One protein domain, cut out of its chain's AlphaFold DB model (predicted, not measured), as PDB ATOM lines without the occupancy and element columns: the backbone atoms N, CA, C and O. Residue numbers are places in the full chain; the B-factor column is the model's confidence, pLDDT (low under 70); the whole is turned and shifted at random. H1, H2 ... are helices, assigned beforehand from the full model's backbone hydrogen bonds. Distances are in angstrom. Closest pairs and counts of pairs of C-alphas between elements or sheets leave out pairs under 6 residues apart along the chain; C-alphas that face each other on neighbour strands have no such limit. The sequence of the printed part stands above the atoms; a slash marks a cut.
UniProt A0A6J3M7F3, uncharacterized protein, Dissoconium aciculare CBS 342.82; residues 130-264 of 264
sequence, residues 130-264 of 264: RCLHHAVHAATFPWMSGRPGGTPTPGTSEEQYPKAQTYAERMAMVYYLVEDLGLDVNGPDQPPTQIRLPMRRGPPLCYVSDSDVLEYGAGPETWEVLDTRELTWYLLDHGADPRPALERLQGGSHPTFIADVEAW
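What this domain is: This is residues 130 to 264 of the 264 residues of an uncharacterized protein of Dissoconium aciculare CBS 342.82 (UniProt A0A6J3M7F3). Three helices, H1, H3 and H5, run along nearly the same line in a triangle, H1 opposite ways to the other two, with the short H4 near the middle of the domain and packed on H1. H6 packs on H4, on the side away from H3, H7 crosses H5 steeply, and the short H2 is at the end where H3 begins; long loops, residues 146 to 166 and 210 to 228, extend beyond that end, while residues 191 to 196 stick out elsewhere. The 135 printed residues have seven named helices, H1 to H7 in chain order, and no named strand; the class is all helix, though only 55 residues are in named elements. The whole is compact, with a radius of gyration of the C-alphas of 15.2 A and spans of 46 by 36 by 31 A.

How they stand to each other: H3, residues 167 to 180, touches H1, residues 131 to 139, at a shallow tilt of 24 degrees, opposite ways; their closest C-alphas, Ala 139 and Arg 170, are 5.1 A apart. With residues 167 to 170 alone, H3 touches H2, residues 142 to 145, closest at the C-alphas of Tyr 167 and Ser 145, 4.2 A. H1 and H2 only just touch, and only at the corner, with 3 pairs of C-alphas within 8 A; the closest are Ala 139 and Ser 145, 6.0 A. H1 also touches H4, residues 206 to 209, at the C-alphas of His 137 and Tyr 207, 5.4 A. H4 touches H6, residues 243 to 248, at the C-alphas of Cys 206 and Ala 245, 4.5 A. H5, residues 229 to 237, is close to but not clearly touching H3, the same way at a shallow tilt of 5 degrees; the closest C-alphas, Met 171 and Leu 231, are 7.5 A apart. H5 touches H7, residues 255 to 263, at a steep tilt of 44 degrees, the same way; the closest C-alphas, Arg 229 and Asp 260, are 5.8 A apart. H3 is apart from H4, H6 and H7. Every O i to N i+4 pair is within hydrogen-bond range in H1, H3, H5 and H7, and 1 of 2 in H6; H2 and H4 are too short for such a pair.

Where its parts are: H3 is 18.9 A long, from C-alpha 167 at (175.210, 191.051, 130.166) to C-alpha 180 at (177.478, 185.862, 148.214). H1 begins at C-alpha 131, (167.826, 180.521, 140.965), and is 12.6 A long; H5 is 11.8 A and H7 12.2 A, ending at C-alpha 263, (190.391, 175.006, 126.302).

The domain as a whole: The C-alphas farthest apart, Gly 155 and Thr 193, are 46.8 A apart. The printed part has no cut. The links H2 to H3, H3 to H4 and H4 to H5 are long. The mean pLDDT of the printed part is 77.6; residues 142 to 164, 210 to 226 and 250 to 253 are under 70.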
ATOM      1  N   ARG A 130     166.037 176.625 141.263       94.44
ATOM      2  CA  ARG A 130     166.505 177.070 139.942       94.44
ATOM      3  C   ARG A 130     166.973 178.511 139.874       94.44
ATOM      4  O   ARG A 130     167.056 179.035 138.770       94.44
ATOM      5  N   CYS A 131     167.286 179.157 140.996       96.62
ATOM      6  CA  CYS A 131     167.826 180.521 140.965       96.62
ATOM      7  C   CYS A 131     169.105 180.599 140.113       96.62
ATOM      8  O   CYS A 131     169.111 181.318 139.115       96.62
ATOM      9  N   LEU A 132     170.128 179.791 140.418       97.94
ATOM     10  CA  LEU A 132     171.379 179.785 139.648       97.94
ATOM     11  C   LEU A 132     171.165 179.339 138.193       97.94
ATOM     12  O   LEU A 132     171.588 180.027 137.270       97.94
ATOM     13  N   HIS A 133     170.399 178.269 137.977       96.31
ATOM     14  CA  HIS A 133     170.011 177.796 136.644       96.31
ATOM     15  C   HIS A 133     169.372 178.897 135.780       96.31
ATOM     16  O   HIS A 133     169.690 179.044 134.602       96.31
ATOM     17  N   HIS A 134     168.463 179.688 136.358       93.56
ATOM     18  CA  HIS A 134     167.795 180.781 135.659       93.56
ATOM     19  C   HIS A 134     168.712 181.980 135.397       93.56
ATOM     20  O   HIS A 134     168.562 182.590 134.342       93.56
ATOM     21  N   ALA A 135     169.643 182.300 136.301       95.31
ATOM     22  CA  ALA A 135     170.646 183.340 136.070       95.31
ATOM     23  C   ALA A 135     171.618 182.948 134.949       95.31
ATOM     24  O   ALA A 135     171.784 183.708 133.997       95.31
ATOM     25  N   VAL A 136     172.162 181.726 135.004       94.06
ATOM     26  CA  VAL A 136     173.059 181.174 133.977       94.06
ATOM     27  C   VAL A 136     172.366 181.161 132.617       94.06
ATOM     28  O   VAL A 136     172.876 181.730 131.660       94.06
ATOM     29  N   HIS A 137     171.149 180.619 132.540       88.81
ATOM     30  CA  HIS A 137     170.383 180.602 131.293       88.81
ATOM     31  C   HIS A 137     170.024 182.006 130.783       88.81
ATOM     32  O   HIS A 137     169.859 182.198 129.590       88.81
ATOM     33  N   ALA A 138     169.850 183.002 131.655       86.31
ATOM     34  CA  ALA A 138     169.595 184.371 131.206       86.31
ATOM     35  C   ALA A 138     170.855 185.040 130.637       86.31
ATOM     36  O   ALA A 138     170.746 185.850 129.720       86.31
ATOM     37  N   ALA A 139     172.039 184.686 131.147       88.25
ATOM     38  CA  ALA A 139     173.320 185.189 130.659       88.25
ATOM     39  C   ALA A 139     173.699 184.653 129.262       88.25
ATOM     40  O   ALA A 139     174.560 185.239 128.609       88.25
ATOM     41  N   THR A 140     173.037 183.593 128.774       81.81
ATOM     42  CA  THR A 140     173.275 183.024 127.436       81.81
ATOM     43  C   THR A 140     172.425 183.653 126.324       81.81
ATOM     44  O   THR A 140     172.727 183.429 125.156       81.81
ATOM     45  N   PHE A 141     171.369 184.430 126.626       71.00
ATOM     46  CA  PHE A 141     170.490 185.016 125.596       71.00
ATOM     47  C   PHE A 141     170.830 186.476 125.273       71.00
ATOM     48  O   PHE A 141     170.614 187.336 126.130       71.00
ATOM     49  N   PRO A 142     171.177 186.822 124.019       58.62
ATOM     50  CA  PRO A 142     171.547 188.187 123.638       58.62
ATOM     51  C   PRO A 142     170.411 189.180 123.833       58.62
ATOM     52  O   PRO A 142     170.643 190.291 124.290       58.62
ATOM     53  N   TRP A 143     169.167 188.778 123.554       56.69
ATOM     54  CA  TRP A 143     167.988 189.632 123.737       56.69
ATOM     55  C   TRP A 143     167.563 189.785 125.205       56.69
ATOM     56  O   TRP A 143     166.702 190.607 125.504       56.69
ATOM     57  N   MET A 144     168.119 188.988 126.127       55.31
ATOM     58  CA  MET A 144     167.962 189.195 127.575       55.31
ATOM     59  C   MET A 144     169.194 189.842 128.214       55.31
ATOM     60  O   MET A 144     169.111 190.232 129.377       55.31
ATOM     61  N   SER A 145     170.317 189.920 127.495       51.75
ATOM     62  CA  SER A 145     171.607 190.340 128.033       51.75
ATOM     63  C   SER A 145     172.290 191.461 127.229       51.75
ATOM     64  O   SER A 145     173.409 191.815 127.564       51.75
ATOM     65  N   GLY A 146     171.701 192.027 126.170       50.97
ATOM     66  CA  GLY A 146     172.289 193.146 125.406       50.97
ATOM     67  C   GLY A 146     173.756 192.916 125.011       50.97
ATOM     68  O   GLY A 146     174.603 193.780 125.231       50.97
ATOM     69  N   ARG A 147     174.088 191.697 124.567       56.34
ATOM     70  CA  ARG A 147     175.477 191.228 124.437       56.34
ATOM     71  C   ARG A 147     176.164 191.819 123.192       56.34
ATOM     72  O   ARG A 147     175.506 191.896 122.153       56.34
ATOM     73  N   PRO A 148     177.466 192.169 123.245       43.12
ATOM     74  CA  PRO A 148     178.209 192.595 122.058       43.12
ATOM     75  C   PRO A 148     178.189 191.487 120.997       43.12
ATOM     76  O   PRO A 148     178.565 190.355 121.294       43.12
ATOM     77  N   GLY A 149     177.725 191.804 119.786       46.47
ATOM     78  CA  GLY A 149     177.626 190.859 118.665       46.47
ATOM     79  C   GLY A 149     176.231 190.282 118.403       46.47
ATOM     80  O   GLY A 149     176.022 189.726 117.341       46.47
ATOM     81  N   GLY A 150     175.248 190.455 119.294       46.81
ATOM     82  CA  GLY A 150     173.860 190.114 118.952       46.81
ATOM     83  C   GLY A 150     173.276 191.140 117.982       46.81
ATOM     84  O   GLY A 150     173.468 192.343 118.190       46.81
ATOM     85  N   THR A 151     172.541 190.711 116.952       43.72
ATOM     86  CA  THR A 151     171.819 191.676 116.113       43.72
ATOM     87  C   THR A 151     170.776 192.405 116.974       43.72
ATOM     88  O   THR A 151     169.904 191.765 117.575       43.72
ATOM     89  N   PRO A 152     170.826 193.748 117.099       46.16
ATOM     90  CA  PRO A 152     169.733 194.480 117.715       46.16
ATOM     91  C   PRO A 152     168.481 194.162 116.908       46.16
ATOM     92  O   PRO A 152     168.491 194.274 115.680       46.16
ATOM     93  N   THR A 153     167.396 193.770 117.573       44.53
ATOM     94  CA  THR A 153     166.123 193.597 116.876       44.53
ATOM     95  C   THR A 153     165.828 194.906 116.129       44.53
ATOM     96  O   THR A 153     165.928 195.975 116.743       44.53
ATOM     97  N   PRO A 154     165.516 194.888 114.819       35.16
ATOM     98  CA  PRO A 154     165.263 196.120 114.082       35.16
ATOM     99  C   PRO A 154     164.148 196.922 114.772       35.16
ATOM    100  O   PRO A 154     162.996 196.491 114.800       35.16
ATOM    101  N   GLY A 155     164.503 198.060 115.382       42.88
ATOM    102  CA  GLY A 155     163.584 198.920 116.143       42.88
ATOM    103  C   GLY A 155     163.859 199.067 117.649       42.88
ATOM    104  O   GLY A 155     163.197 199.887 118.286       42.88
ATOM    105  N   THR A 156     164.829 198.353 118.228       43.41
ATOM    106  CA  THR A 156     165.266 198.554 119.626       43.41
ATOM    107  C   THR A 156     166.633 199.234 119.671       43.41
ATOM    108  O   THR A 156     167.637 198.613 119.336       43.41
ATOM    109  N   SER A 157     166.680 200.511 120.070       41.28
ATOM    110  CA  SER A 157     167.936 201.180 120.438       41.28
ATOM    111  C   SER A 157     168.462 200.637 121.775       41.28
ATOM    112  O   SER A 157     167.675 200.166 122.596       41.28
ATOM    113  N   GLU A 158     169.775 200.718 122.020       40.78
ATOM    114  CA  GLU A 158     170.405 200.341 123.305       40.78
ATOM    115  C   GLU A 158     169.748 201.028 124.520       40.78
ATOM    116  O   GLU A 158     169.640 200.426 125.583       40.78
ATOM    117  N   GLU A 159     169.203 202.238 124.342       42.78
ATOM    118  CA  GLU A 159     168.414 202.974 125.346       42.78
ATOM    119  C   GLU A 159     167.081 202.300 125.743       42.78
ATOM    120  O   GLU A 159     166.418 202.757 126.673       42.78
ATOM    121  N   GLN A 160     166.655 201.228 125.064       47.72
ATOM    122  CA  GLN A 160     165.389 200.530 125.335       47.72
ATOM    123  C   GLN A 160     165.531 199.227 126.130       47.72
ATOM    124  O   GLN A 160     164.502 198.640 126.483       47.72
ATOM    125  N   TYR A 161     166.748 198.765 126.423       51.53
ATOM    126  CA  TYR A 161     166.933 197.613 127.304       51.53
ATOM    127  C   TYR A 161     166.879 198.075 128.768       51.53
ATOM    128  O   TYR A 161     167.691 198.907 129.179       51.53
ATOM    129  N   PRO A 162     165.953 197.555 129.599       63.34
ATOM    130  CA  PRO A 162     166.006 197.772 131.039       63.34
ATOM    131  C   PRO A 162     167.392 197.365 131.548       63.34
ATOM    132  O   PRO A 162     167.874 196.305 131.165       63.34
ATOM    133  N   LYS A 163     168.021 198.147 132.436       59.16
ATOM    134  CA  LYS A 163     169.349 197.854 133.033       59.16
ATOM    135  C   LYS A 163     169.523 196.385 133.452       59.16
ATOM    136  O   LYS A 163     170.592 195.800 133.283       59.16
ATOM    137  N   ALA A 164     168.437 195.785 133.940       61.72
ATOM    138  CA  ALA A 164     168.320 194.377 134.303       61.72
ATOM    139  C   ALA A 164     168.553 193.377 133.151       61.72
ATOM    140  O   ALA A 164     168.504 192.177 133.376       61.72
ATOM    141  N   GLN A 165     168.769 193.838 131.923       72.19
ATOM    142  CA  GLN A 165     168.949 193.023 130.725       72.19
ATOM    143  C   GLN A 165     170.309 193.267 130.062       72.19
ATOM    144  O   GLN A 165     170.486 192.940 128.898       72.19
ATOM    145  N   THR A 166     171.278 193.847 130.774       79.56
ATOM    146  CA  THR A 166     172.670 193.907 130.301       79.56
ATOM    147  C   THR A 166     173.432 192.655 130.721       79.56
ATOM    148  O   THR A 166     173.141 192.055 131.758       79.56
ATOM    149  N   TYR A 167     174.431 192.263 129.936       83.19
ATOM    150  CA  TYR A 167     175.210 191.051 130.166       83.19
ATOM    151  C   TYR A 167     176.048 191.188 131.430       83.19
ATOM    152  O   TYR A 167     176.059 190.271 132.241       83.19
ATOM    153  N   ALA A 168     176.617 192.374 131.664       87.50
ATOM    154  CA  ALA A 168     177.269 192.706 132.926       87.50
ATOM    155  C   ALA A 168     176.332 192.487 134.125       87.50
ATOM    156  O   ALA A 168     176.731 191.882 135.113       87.50
ATOM    157  N   GLU A 169     175.062 192.897 134.033       89.94
ATOM    158  CA  GLU A 169     174.093 192.657 135.107       89.94
ATOM    159  C   GLU A 169     173.660 191.179 135.195       89.94
ATOM    160  O   GLU A 169     173.348 190.698 136.284       89.94
ATOM    161  N   ARG A 170     173.624 190.432 134.080       91.19
ATOM    162  CA  ARG A 170     173.362 188.979 134.112       91.19
ATOM    163  C   ARG A 170     174.513 188.228 134.786       91.19
ATOM    164  O   ARG A 170     174.249 187.396 135.649       91.19
ATOM    165  N   MET A 171     175.758 188.572 134.463       94.19
ATOM    166  CA  MET A 171     176.946 188.024 135.121       94.19
ATOM    167  C   MET A 171     177.014 188.431 136.593       94.19
ATOM    168  O   MET A 171     177.214 187.568 137.438       94.19
ATOM    169  N   ALA A 172     176.707 189.687 136.934       96.19
ATOM    170  CA  ALA A 172     176.635 190.130 138.328       96.19
ATOM    171  C   ALA A 172     175.632 189.310 139.160       96.19
ATOM    172  O   ALA A 172     175.882 189.035 140.330       96.19
ATOM    173  N   MET A 173     174.511 188.886 138.564       97.75
ATOM    174  CA  MET A 173     173.573 187.974 139.223       97.75
ATOM    175  C   MET A 173     174.173 186.579 139.435       97.75
ATOM    176  O   MET A 173     173.970 185.997 140.498       97.75
ATOM    177  N   VAL A 174     174.895 186.035 138.451       98.00
ATOM    178  CA  VAL A 174     175.589 184.743 138.586       98.00
ATOM    179  C   VAL A 174     176.628 184.813 139.707       98.00
ATOM    180  O   VAL A 174     176.609 183.955 140.587       98.00
ATOM    181  N   TYR A 175     177.452 185.864 139.726       98.44
ATOM    182  CA  TYR A 175     178.450 186.102 140.772       98.44
ATOM    183  C   TYR A 175     177.794 186.178 142.145       98.44
ATOM    184  O   TYR A 175     178.118 185.390 143.023       98.44
ATOM    185  N   TYR A 176     176.765 187.013 142.292       98.62
ATOM    186  CA  TYR A 176     176.039 187.151 143.552       98.62
ATOM    187  C   TYR A 176     175.445 185.824 144.060       98.62
ATOM    188  O   TYR A 176     175.455 185.531 145.255       98.62
ATOM    189  N   LEU A 177     174.903 184.999 143.162       98.62
ATOM    190  CA  LEU A 177     174.309 183.717 143.542       98.62
ATOM    191  C   LEU A 177     175.361 182.690 143.991       98.62
ATOM    192  O   LEU A 177     175.071 181.900 144.888       98.62
ATOM    193  N   VAL A 178     176.549 182.694 143.388       98.62
ATOM    194  CA  VAL A 178     177.630 181.748 143.712       98.62
ATOM    195  C   VAL A 178     178.464 182.241 144.897       98.62
ATOM    196  O   VAL A 178     178.651 181.499 145.854       98.62
ATOM    197  N   GLU A 179     178.928 183.487 144.863       98.38
ATOM    198  CA  GLU A 179     179.887 184.035 145.826       98.38
ATOM    199  C   GLU A 179     179.209 184.511 147.118       98.38
ATOM    200  O   GLU A 179     179.629 184.128 148.209       98.38
ATOM    201  N   ASP A 180     178.142 185.314 147.023       97.88
ATOM    202  CA  ASP A 180     177.478 185.862 148.214       97.88
ATOM    203  C   ASP A 180     176.470 184.882 148.830       97.88
ATOM    204  O   ASP A 180     176.348 184.798 150.053       97.88
ATOM    205  N   LEU A 181     175.699 184.170 147.997       97.56
ATOM    206  CA  LEU A 181     174.663 183.237 148.463       97.56
ATOM    207  C   LEU A 181     175.137 181.785 148.566       97.56
ATOM    208  O   LEU A 181     174.406 180.962 149.121       97.56
ATOM    209  N   GLY A 182     176.336 181.465 148.068       97.69
ATOM    210  CA  GLY A 182     176.925 180.134 148.200       97.69
ATOM    211  C   GLY A 182     176.125 179.036 147.501       97.69
ATOM    212  O   GLY A 182     176.111 177.901 147.982       97.69
ATOM    213  N   LEU A 183     175.399 179.352 146.420       97.94
ATOM    214  CA  LEU A 183     174.660 178.331 145.682       97.94
ATOM    215  C   LEU A 183     175.631 177.372 144.989       97.94
ATOM    216  O   LEU A 183     176.543 177.792 144.280       97.94
ATOM    217  N   ASP A 184     175.387 176.077 145.168       97.81
ATOM    218  CA  ASP A 184     176.187 175.010 144.572       97.81
ATOM    219  C   ASP A 184     176.098 175.041 143.037       97.81
ATOM    220  O   ASP A 184     175.020 174.869 142.456       97.81
ATOM    221  N   VAL A 185     177.245 175.216 142.374       98.06
ATOM    222  CA  VAL A 185     177.369 175.197 140.905       98.06
ATOM    223  C   VAL A 185     177.104 173.819 140.294       98.06
ATOM    224  O   VAL A 185     176.921 173.722 139.083       98.06
ATOM    225  N   ASN A 186     177.037 172.770 141.116       97.94
ATOM    226  CA  ASN A 186     176.623 171.418 140.742       97.94
ATOM    227  C   ASN A 186     175.217 171.061 141.252       97.94
ATOM    228  O   ASN A 186     174.745 169.941 141.033       97.94
ATOM    229  N   GLY A 187     174.532 172.002 141.912       96.31
ATOM    230  CA  GLY A 187     173.229 171.772 142.521       96.31
ATOM    231  C   GLY A 187     172.176 171.376 141.477       96.31
ATOM    232  O   GLY A 187     172.155 171.938 140.383       96.31
ATOM    233  N   PRO A 188     171.278 170.422 141.773       94.69
ATOM    234  CA  PRO A 188     170.266 169.994 140.814       94.69
ATOM    235  C   PRO A 188     169.161 171.049 140.644       94.69
ATOM    236  O   PRO A 188     168.823 171.792 141.563       94.69
ATOM    237  N   ASP A 189     168.514 171.071 139.479       93.88
ATOM    238  CA  ASP A 189     167.396 171.974 139.155       93.88
ATOM    239  C   ASP A 189     166.024 171.506 139.693       93.88
ATOM    240  O   ASP A 189     164.972 172.087 139.385       93.88
ATOM    241  N   GLN A 190     166.019 170.440 140.493       93.69
ATOM    242  CA  GLN A 190     164.862 169.860 141.167       93.69
ATOM    243  C   GLN A 190     165.306 168.952 142.331       93.69
ATOM    244  O   GLN A 190     166.457 168.513 142.350       93.69
ATOM    245  N   PRO A 191     164.395 168.591 143.254       92.88
ATOM    246  CA  PRO A 191     164.681 167.621 144.303       92.88
ATOM    247  C   PRO A 191     165.155 166.268 143.734       92.88
ATOM    248  O   PRO A 191     164.503 165.739 142.825       92.88
ATOM    249  N   PRO A 192     166.234 165.663 144.270       87.94
ATOM    250  CA  PRO A 192     166.760 164.380 143.784       87.94
ATOM    251  C   PRO A 192     165.773 163.211 143.894       87.94
ATOM    252  O   PRO A 192     165.835 162.258 143.122       87.94
ATOM    253  N   THR A 193     164.860 163.279 144.862       86.75
ATOM    254  CA  THR A 193     163.853 162.250 145.156       86.75
ATOM    255  C   THR A 193     162.649 162.302 144.213       86.75
ATOM    256  O   THR A 193     161.853 161.362 144.176       86.75
ATOM    257  N   GLN A 194     162.493 163.384 143.445       88.50
ATOM    258  CA  GLN A 194     161.352 163.585 142.562       88.50
ATOM    259  C   GLN A 194     161.639 163.056 141.151       88.50
ATOM    260  O   GLN A 194     162.703 163.291 140.575       88.50
ATOM    261  N   ILE A 195     160.641 162.393 140.551       87.44
ATOM    262  CA  ILE A 195     160.680 161.994 139.135       87.44
ATOM    263  C   ILE A 195     161.048 163.209 138.280       87.44
ATOM    264  O   ILE A 195     160.478 164.288 138.453       87.44
ATOM    265  N   ARG A 196     161.983 163.015 137.342       86.88
ATOM    266  CA  ARG A 196     162.476 164.061 136.441       86.88
ATOM    267  C   ARG A 196     161.326 164.824 135.789       86.88
ATOM    268  O   ARG A 196     160.553 164.271 135.007       86.88
ATOM    269  N   LEU A 197     161.240 166.109 136.109       87.50
ATOM    270  CA  LEU A 197     160.227 167.002 135.578       87.50
ATOM    271  C   LEU A 197     160.605 167.479 134.165       87.50
ATOM    272  O   LEU A 197     161.788 167.538 133.814       87.50
ATOM    273  N   PRO A 198     159.623 167.883 133.340       81.81
ATOM    274  CA  PRO A 198     159.900 168.489 132.043       81.81
ATOM    275  C   PRO A 198     160.757 169.754 132.176       81.81
ATOM    276  O   PRO A 198     160.602 170.526 133.128       81.81
ATOM    277  N   MET A 199     161.605 170.019 131.175       80.75
ATOM    278  CA  MET A 199     162.493 171.196 131.139       80.75
ATOM    279  C   MET A 199     163.460 171.263 132.338       80.75
ATOM    280  O   MET A 199     163.747 172.349 132.854       80.75
ATOM    281  N   ARG A 200     163.901 170.093 132.816       88.12
ATOM    282  CA  ARG A 200     164.982 169.930 133.792       88.12
ATOM    283  C   ARG A 200     166.191 169.309 133.114       88.12
ATOM    284  O   ARG A 200     166.100 168.216 132.538       88.12
ATOM    285  N   ARG A 201     167.289 170.052 133.105       87.06
ATOM    286  CA  ARG A 201     168.513 169.769 132.355       87.06
ATOM    287  C   ARG A 201     169.613 169.206 133.248       87.06
ATOM    288  O   ARG A 201     170.501 168.560 132.705       87.06
ATOM    289  N   GLY A 202     169.496 169.360 134.566       91.88
ATOM    290  CA  GLY A 202     170.541 169.010 135.524       91.88
ATOM    291  C   GLY A 202     171.199 170.273 136.090       91.88
ATOM    292  O   GLY A 202     170.493 171.272 136.221       91.88
ATOM    293  N   PRO A 203     172.505 170.229 136.413       95.50
ATOM    294  CA  PRO A 203     173.233 171.351 137.000       95.50
ATOM    295  C   PRO A 203     173.221 172.635 136.147       95.50
ATOM    296  O   PRO A 203     172.966 172.574 134.936       95.50
ATOM    297  N   PRO A 204     173.564 173.800 136.730       96.12
ATOM    298  CA  PRO A 204     173.621 175.086 136.040       96.12
ATOM    299  C   PRO A 204     174.385 175.064 134.712       96.12
ATOM    300  O   PRO A 204     173.890 175.606 133.727       96.12
ATOM    301  N   LEU A 205     175.532 174.381 134.639       94.19
ATOM    302  CA  LEU A 205     176.343 174.312 133.418       94.19
ATOM    303  C   LEU A 205     175.597 173.662 132.231       94.19
ATOM    304  O   LEU A 205     175.781 174.071 131.085       94.19
ATOM    305  N   CYS A 206     174.657 172.739 132.484       91.81
ATOM    306  CA  CYS A 206     173.804 172.156 131.439       91.81
ATOM    307  C   CYS A 206     172.861 173.176 130.782       91.81
ATOM    308  O   CYS A 206     172.306 172.905 129.717       91.81
ATOM    309  N   TYR A 207     172.623 174.329 131.413       89.56
ATOM    310  CA  TYR A 207     171.832 175.410 130.828       89.56
ATOM    311  C   TYR A 207     172.643 176.296 129.878       89.56
ATOM    312  O   TYR A 207     172.017 176.989 129.081       89.56
ATOM    313  N   VAL A 208     173.980 176.235 129.926       87.81
ATOM    314  CA  VAL A 208     174.870 176.860 128.931       87.81
ATOM    315  C   VAL A 208     174.937 176.006 127.666       87.81
ATOM    316  O   VAL A 208     174.805 176.514 126.560       87.81
ATOM    317  N   SER A 209     175.064 174.686 127.821       74.25
ATOM    318  CA  SER A 209     175.149 173.757 126.685       74.25
ATOM    319  C   SER A 209     173.824 173.567 125.933       74.25
ATOM    320  O   SER A 209     173.831 173.225 124.759       74.25
ATOM    321  N   ASP A 210     172.684 173.719 126.620       69.81
ATOM    322  CA  ASP A 210     171.330 173.502 126.070       69.81
ATOM    323  C   ASP A 210     170.618 174.808 125.711       69.81
ATOM    324  O   ASP A 210     169.417 174.792 125.427       69.81
ATOM    325  N   SER A 211     171.283 175.962 125.813       58.44
ATOM    326  CA  SER A 211     170.673 177.154 125.245       58.44
ATOM    327  C   SER A 211     170.511 176.916 123.748       58.44
ATOM    328  O   SER A 211     171.439 176.500 123.060       58.44
ATOM    329  N   ASP A 212     169.314 177.184 123.239       53.16
ATOM    330  CA  ASP A 212     169.086 177.427 121.822       53.16
ATOM    331  C   ASP A 212     169.803 178.751 121.462       53.16
ATOM    332  O   ASP A 212     169.173 179.736 121.096       53.16
ATOM    333  N   VAL A 213     171.133 178.796 121.648       48.97
ATOM    334  CA  VAL A 213     172.080 179.880 121.307       48.97
ATOM    335  C   VAL A 213     172.106 180.107 119.793       48.97
ATOM    336  O   VAL A 213     172.758 181.013 119.293       48.97
ATOM    337  N   LEU A 214     171.365 179.290 119.053       45.81
ATOM    338  CA  LEU A 214     170.927 179.560 117.705       45.81
ATOM    339  C   LEU A 214     170.035 180.804 117.744       45.81
ATOM    340  O   LEU A 214     168.839 180.733 118.035       45.81
ATOM    341  N   GLU A 215     170.645 181.961 117.480       41.47
ATOM    342  CA  GLU A 215     169.926 183.182 117.143       41.47
ATOM    343  C   GLU A 215     168.801 182.797 116.178       41.47
ATOM    344  O   GLU A 215     169.059 182.149 115.168       41.47
ATOM    345  N   TYR A 216     167.547 183.147 116.478       40.28
ATOM    346  CA  TYR A 216     166.449 183.046 115.513       40.28
ATOM    347  C   TYR A 216     166.677 184.128 114.435       40.28
ATOM    348  O   TYR A 216     165.919 185.088 114.312       40.28
ATOM    349  N   GLY A 217     167.796 184.017 113.722       37.75
ATOM    350  CA  GLY A 217     168.208 184.817 112.588       37.75
ATOM    351  C   GLY A 217     167.535 184.282 111.334       37.75
ATOM    352  O   GLY A 217     167.159 183.114 111.243       37.75
ATOM    353  N   ALA A 218     167.291 185.177 110.390       38.56
ATOM    354  CA  ALA A 218     166.510 184.949 109.189       38.56
ATOM    355  C   ALA A 218     167.078 183.825 108.292       38.56
ATOM    356  O   ALA A 218     167.776 184.079 107.318       38.56
ATOM    357  N   GLY A 219     166.703 182.578 108.573       39.84
ATOM    358  CA  GLY A 219     166.993 181.426 107.722       39.84
ATOM    359  C   GLY A 219     168.258 180.643 108.104       39.84
ATOM    360  O   GLY A 219     169.026 181.050 108.968       39.84
ATOM    361  N   PRO A 220     168.468 179.478 107.470       47.62
ATOM    362  CA  PRO A 220     169.464 178.481 107.869       47.62
ATOM    363  C   PRO A 220     170.944 178.889 107.713       47.62
ATOM    364  O   PRO A 220     171.807 178.059 107.988       47.62
ATOM    365  N   GLU A 221     171.255 180.118 107.290       47.56
ATOM    366  CA  GLU A 221     172.604 180.532 106.863       47.56
ATOM    367  C   GLU A 221     173.288 181.572 107.778       47.56
ATOM    368  O   GLU A 221     174.447 181.900 107.542       47.56
ATOM    369  N   THR A 222     172.634 182.068 108.839       46.56
ATOM    370  CA  THR A 222     173.192 183.118 109.728       46.56
ATOM    371  C   THR A 222     173.140 182.744 111.213       46.56
ATOM    372  O   THR A 222     172.768 183.562 112.050       46.56
ATOM    373  N   TRP A 223     173.460 181.497 111.559       51.62
ATOM    374  CA  TRP A 223     173.560 181.082 112.961       51.62
ATOM    375  C   TRP A 223     174.879 181.589 113.557       51.62
ATOM    376  O   TRP A 223     175.904 180.909 113.466       51.62
ATOM    377  N   GLU A 224     174.884 182.781 114.151       54.59
ATOM    378  CA  GLU A 224     176.031 183.216 114.948       54.59
ATOM    379  C   GLU A 224     176.028 182.478 116.291       54.59
ATOM    380  O   GLU A 224     175.093 182.577 117.086       54.59
ATOM    381  N   VAL A 225     177.080 181.693 116.536       57.97
ATOM    382  CA  VAL A 225     177.268 181.033 117.828       57.97
ATOM    383  C   VAL A 225     177.741 182.074 118.832       57.97
ATOM    384  O   VAL A 225     178.803 182.672 118.664       57.97
ATOM    385  N   LEU A 226     176.966 182.283 119.891       64.94
ATOM    386  CA  LEU A 226     177.299 183.275 120.908       64.94
ATOM    387  C   LEU A 226     178.444 182.768 121.791       64.94
ATOM    388  O   LEU A 226     178.438 181.625 122.243       64.94
ATOM    389  N   ASP A 227     179.409 183.644 122.069       74.44
ATOM    390  CA  ASP A 227     180.622 183.319 122.831       74.44
ATOM    391  C   ASP A 227     180.333 183.109 124.324       74.44
ATOM    392  O   ASP A 227     180.466 184.033 125.114       74.44
ATOM    393  N   THR A 228     179.894 181.939 124.768       83.19
ATOM    394  CA  THR A 228     179.596 181.696 126.192       83.19
ATOM    395  C   THR A 228     180.834 181.497 127.084       83.19
ATOM    396  O   THR A 228     180.664 181.175 128.259       83.19
ATOM    397  N   ARG A 229     182.061 181.694 126.574       88.94
ATOM    398  CA  ARG A 229     183.312 181.302 127.247       88.94
ATOM    399  C   ARG A 229     183.450 181.827 128.664       88.94
ATOM    400  O   ARG A 229     183.697 181.041 129.564       88.94
ATOM    401  N   GLU A 230     183.280 183.131 128.872       92.31
ATOM    402  CA  GLU A 230     183.450 183.739 130.200       92.31
ATOM    403  C   GLU A 230     182.522 183.099 131.242       92.31
ATOM    404  O   GLU A 230     182.964 182.745 132.329       92.31
ATOM    405  N   LEU A 231     181.246 182.908 130.898       93.31
ATOM    406  CA  LEU A 231     180.273 182.252 131.772       93.31
ATOM    407  C   LEU A 231     180.642 180.784 132.020       93.31
ATOM    408  O   LEU A 231     180.558 180.316 133.154       93.31
ATOM    409  N   THR A 232     181.043 180.065 130.969       94.00
ATOM    410  CA  THR A 232     181.476 178.664 131.052       94.00
ATOM    411  C   THR A 232     182.680 178.523 131.980       94.00
ATOM    412  O   THR A 232     182.607 177.779 132.955       94.00
ATOM    413  N   TRP A 233     183.751 179.273 131.724       97.00
ATOM    414  CA  TRP A 233     184.979 179.244 132.517       97.00
ATOM    415  C   TRP A 233     184.733 179.689 133.949       97.00
ATOM    416  O   TRP A 233     185.180 179.008 134.859       97.00
ATOM    417  N   TYR A 234     183.925 180.730 134.171       98.00
ATOM    418  CA  TYR A 234     183.558 181.138 135.524       98.00
ATOM    419  C   TYR A 234     182.930 179.985 136.324       98.00
ATOM    420  O   TYR A 234     183.298 179.760 137.475       98.00
ATOM    421  N   LEU A 235     181.990 179.237 135.735       98.12
ATOM    422  CA  LEU A 235     181.361 178.103 136.420       98.12
ATOM    423  C   LEU A 235     182.357 176.959 136.665       98.12
ATOM    424  O   LEU A 235     182.333 176.356 137.738       98.12
ATOM    425  N   LEU A 236     183.229 176.668 135.695       98.12
ATOM    426  CA  LEU A 236     184.252 175.625 135.810       98.12
ATOM    427  C   LEU A 236     185.318 175.975 136.864       98.12
ATOM    428  O   LEU A 236     185.652 175.128 137.692       98.12
ATOM    429  N   ASP A 237     185.763 177.231 136.918       98.38
ATOM    430  CA  ASP A 237     186.682 177.762 137.936       98.38
ATOM    431  C   ASP A 237     186.100 177.645 139.354       98.38
ATOM    432  O   ASP A 237     186.836 177.491 140.329       98.38
ATOM    433  N   HIS A 238     184.768 177.648 139.469       98.38
ATOM    434  CA  HIS A 238     184.039 177.411 140.718       98.38
ATOM    435  C   HIS A 238     183.690 175.932 140.958       98.38
ATOM    436  O   HIS A 238     182.948 175.611 141.887       98.38
ATOM    437  N   GLY A 239     184.245 175.016 140.160       98.12
ATOM    438  CA  GLY A 239     184.145 173.572 140.362       98.12
ATOM    439  C   GLY A 239     182.921 172.911 139.728       98.12
ATOM    440  O   GLY A 239     182.544 171.816 140.157       98.12
ATOM    441  N   ALA A 240     182.278 173.538 138.739       98.00
ATOM    442  CA  ALA A 240     181.216 172.882 137.979       98.00
ATOM    443  C   ALA A 240     181.756 171.655 137.221       98.00
ATOM    444  O   ALA A 240     182.787 171.723 136.556       98.00
ATOM    445  N   ASP A 241     181.044 170.530 137.289       97.44
ATOM    446  CA  ASP A 241     181.369 169.318 136.537       97.44
ATOM    447  C   ASP A 241     180.868 169.444 135.084       97.44
ATOM    448  O   ASP A 241     179.654 169.543 134.867       97.44
ATOM    449  N   PRO A 242     181.749 169.410 134.065       95.25
ATOM    450  CA  PRO A 242     181.332 169.502 132.668       95.25
ATOM    451  C   PRO A 242     180.665 168.230 132.141       95.25
ATOM    452  O   PRO A 242     179.950 168.297 131.137       95.25
ATOM    453  N   ARG A 243     180.857 167.065 132.779       94.19
ATOM    454  CA  ARG A 243     180.407 165.770 132.231       94.19
ATOM    455  C   ARG A 243     178.903 165.731 131.942       94.19
ATOM    456  O   ARG A 243     178.557 165.370 130.817       94.19
ATOM    457  N   PRO A 244     177.998 166.164 132.848       92.25
ATOM    458  CA  PRO A 244     176.564 166.161 132.563       92.25
ATOM    459  C   PRO A 244     176.181 167.051 131.372       92.25
ATOM    460  O   PRO A 244     175.243 166.730 130.645       92.25
ATOM    461  N   ALA A 245     176.884 168.168 131.153       90.44
ATOM    462  CA  ALA A 245     176.650 169.041 130.004       90.44
ATOM    463  C   ALA A 245     177.156 168.399 128.699       90.44
ATOM    464  O   ALA A 245     176.428 168.367 127.709       90.44
ATOM    465  N   LEU A 246     178.357 167.811 128.713       89.75
ATOM    466  CA  LEU A 246     178.950 167.125 127.557       89.75
ATOM    467  C   LEU A 246     178.152 165.882 127.128       89.75
ATOM    468  O   LEU A 246     177.924 165.678 125.937       89.75
ATOM    469  N   GLU A 247     177.664 165.077 128.076       88.56
ATOM    470  CA  GLU A 247     176.835 163.895 127.792       88.56
ATOM    471  C   GLU A 247     175.531 164.255 127.069       88.56
ATOM    472  O   GLU A 247     175.056 163.505 126.216       88.56
ATOM    473  N   ARG A 248     174.962 165.429 127.362       80.19
ATOM    474  CA  ARG A 248     173.748 165.922 126.693       80.19
ATOM    475  C   ARG A 248     173.990 166.351 125.248       80.19
ATOM    476  O   ARG A 248     173.042 166.355 124.470       80.19
ATOM    477  N   LEU A 249     175.228 166.698 124.899       77.69
ATOM    478  CA  LEU A 249     175.625 167.158 123.566       77.69
ATOM    479  C   LEU A 249     176.026 166.019 122.613       77.69
ATOM    480  O   LEU A 249     176.467 166.297 121.493       77.69
ATOM    481  N   GLN A 250     175.882 164.751 123.023       62.25
ATOM    482  CA  GLN A 250     176.179 163.588 122.179       62.25
ATOM    483  C   GLN A 250     175.362 163.652 120.872       62.25
ATOM    484  O   GLN A 250     174.162 163.385 120.851       62.25
ATOM    485  N   GLY A 251     176.028 164.062 119.785       58.09
ATOM    486  CA  GLY A 251     175.410 164.420 118.501       58.09
ATOM    487  C   GLY A 251     176.000 165.665 117.816       58.09
ATOM    488  O   GLY A 251     175.678 165.910 116.658       58.09
ATOM    489  N   GLY A 252     176.879 166.430 118.482       55.69
ATOM    490  CA  GLY A 252     177.626 167.545 117.868       55.69
ATOM    491  C   GLY A 252     176.882 168.885 117.828       55.69
ATOM    492  O   GLY A 252     177.241 169.770 117.059       55.69
ATOM    493  N   SER A 253     175.842 169.051 118.648       63.53
ATOM    494  CA  SER A 253     174.900 170.174 118.559       63.53
ATOM    495  C   SER A 253     175.418 171.524 119.086       63.53
ATOM    496  O   SER A 253     174.692 172.506 118.978       63.53
ATOM    497  N   HIS A 254     176.634 171.602 119.653       71.88
ATOM    498  CA  HIS A 254     177.175 172.855 120.210       71.88
ATOM    499  C   HIS A 254     178.727 172.910 120.233       71.88
ATOM    500  O   HIS A 254     179.338 172.895 121.306       71.88
ATOM    501  N   PRO A 255     179.403 172.961 119.065       72.81
ATOM    502  CA  PRO A 255     180.861 172.802 118.962       72.81
ATOM    503  C   PRO A 255     181.667 173.847 119.749       72.81
ATOM    504  O   PRO A 255     182.703 173.510 120.313       72.81
ATOM    505  N   THR A 256     181.178 175.085 119.864       78.75
ATOM    506  CA  THR A 256     181.865 176.149 120.618       78.75
ATOM    507  C   THR A 256     181.923 175.866 122.115       78.75
ATOM    508  O   THR A 256     182.951 176.102 122.732       78.75
ATOM    509  N   PHE A 257     180.863 175.291 122.698       84.56
ATOM    510  CA  PHE A 257     180.870 174.953 124.127       84.56
ATOM    511  C   PHE A 257     181.867 173.827 124.414       84.56
ATOM    512  O   PHE A 257     182.599 173.891 125.393       84.56
ATOM    513  N   ILE A 258     181.924 172.817 123.536       85.69
ATOM    514  CA  ILE A 258     182.902 171.727 123.645       85.69
ATOM    515  C   ILE A 258     184.323 172.298 123.584       85.69
ATOM    516  O   ILE A 258     185.122 172.005 124.466       85.69
ATOM    517  N   ALA A 259     184.607 173.165 122.608       86.00
ATOM    518  CA  ALA A 259     185.913 173.805 122.476       86.00
ATOM    519  C   ALA A 259     186.271 174.681 123.688       86.00
ATOM    520  O   ALA A 259     187.412 174.657 124.136       86.00
ATOM    521  N   ASP A 260     185.313 175.430 124.244       88.75
ATOM    522  CA  ASP A 260     185.545 176.243 125.441       88.75
ATOM    523  C   ASP A 260     185.847 175.372 126.675       88.75
ATOM    524  O   ASP A 260     186.692 175.756 127.480       88.75
ATOM    525  N   VAL A 261     185.201 174.205 126.819       91.38
ATOM    526  CA  VAL A 261     185.495 173.233 127.892       91.38
ATOM    527  C   VAL A 261     186.846 172.544 127.680       91.38
ATOM    528  O   VAL A 261     187.550 172.303 128.650       91.38
ATOM    529  N   GLU A 262     187.223 172.222 126.439       91.00
ATOM    530  CA  GLU A 262     188.536 171.638 126.116       91.00
ATOM    531  C   GLU A 262     189.692 172.633 126.301       91.00
ATOM    532  O   GLU A 262     190.828 172.219 126.531       91.00
ATOM    533  N   ALA A 263     189.413 173.931 126.158       93.00
ATOM    534  CA  ALA A 263     190.391 175.006 126.302       93.00
ATOM    535  C   ALA A 263     190.559 175.516 127.746       93.00
ATOM    536  O   ALA A 263     191.525 176.241 127.994       93.00
ATOM    537  N   TRP A 264     189.624 175.190 128.643       94.88
ATOM    538  CA  TRP A 264     189.705 175.457 130.083       94.88
ATOM    539  C   TRP A 264     190.677 174.483 130.760       94.88
ATOM    540  O   TRP A 264     191.584 174.965 131.477       94.88
TER     541      TRP A 264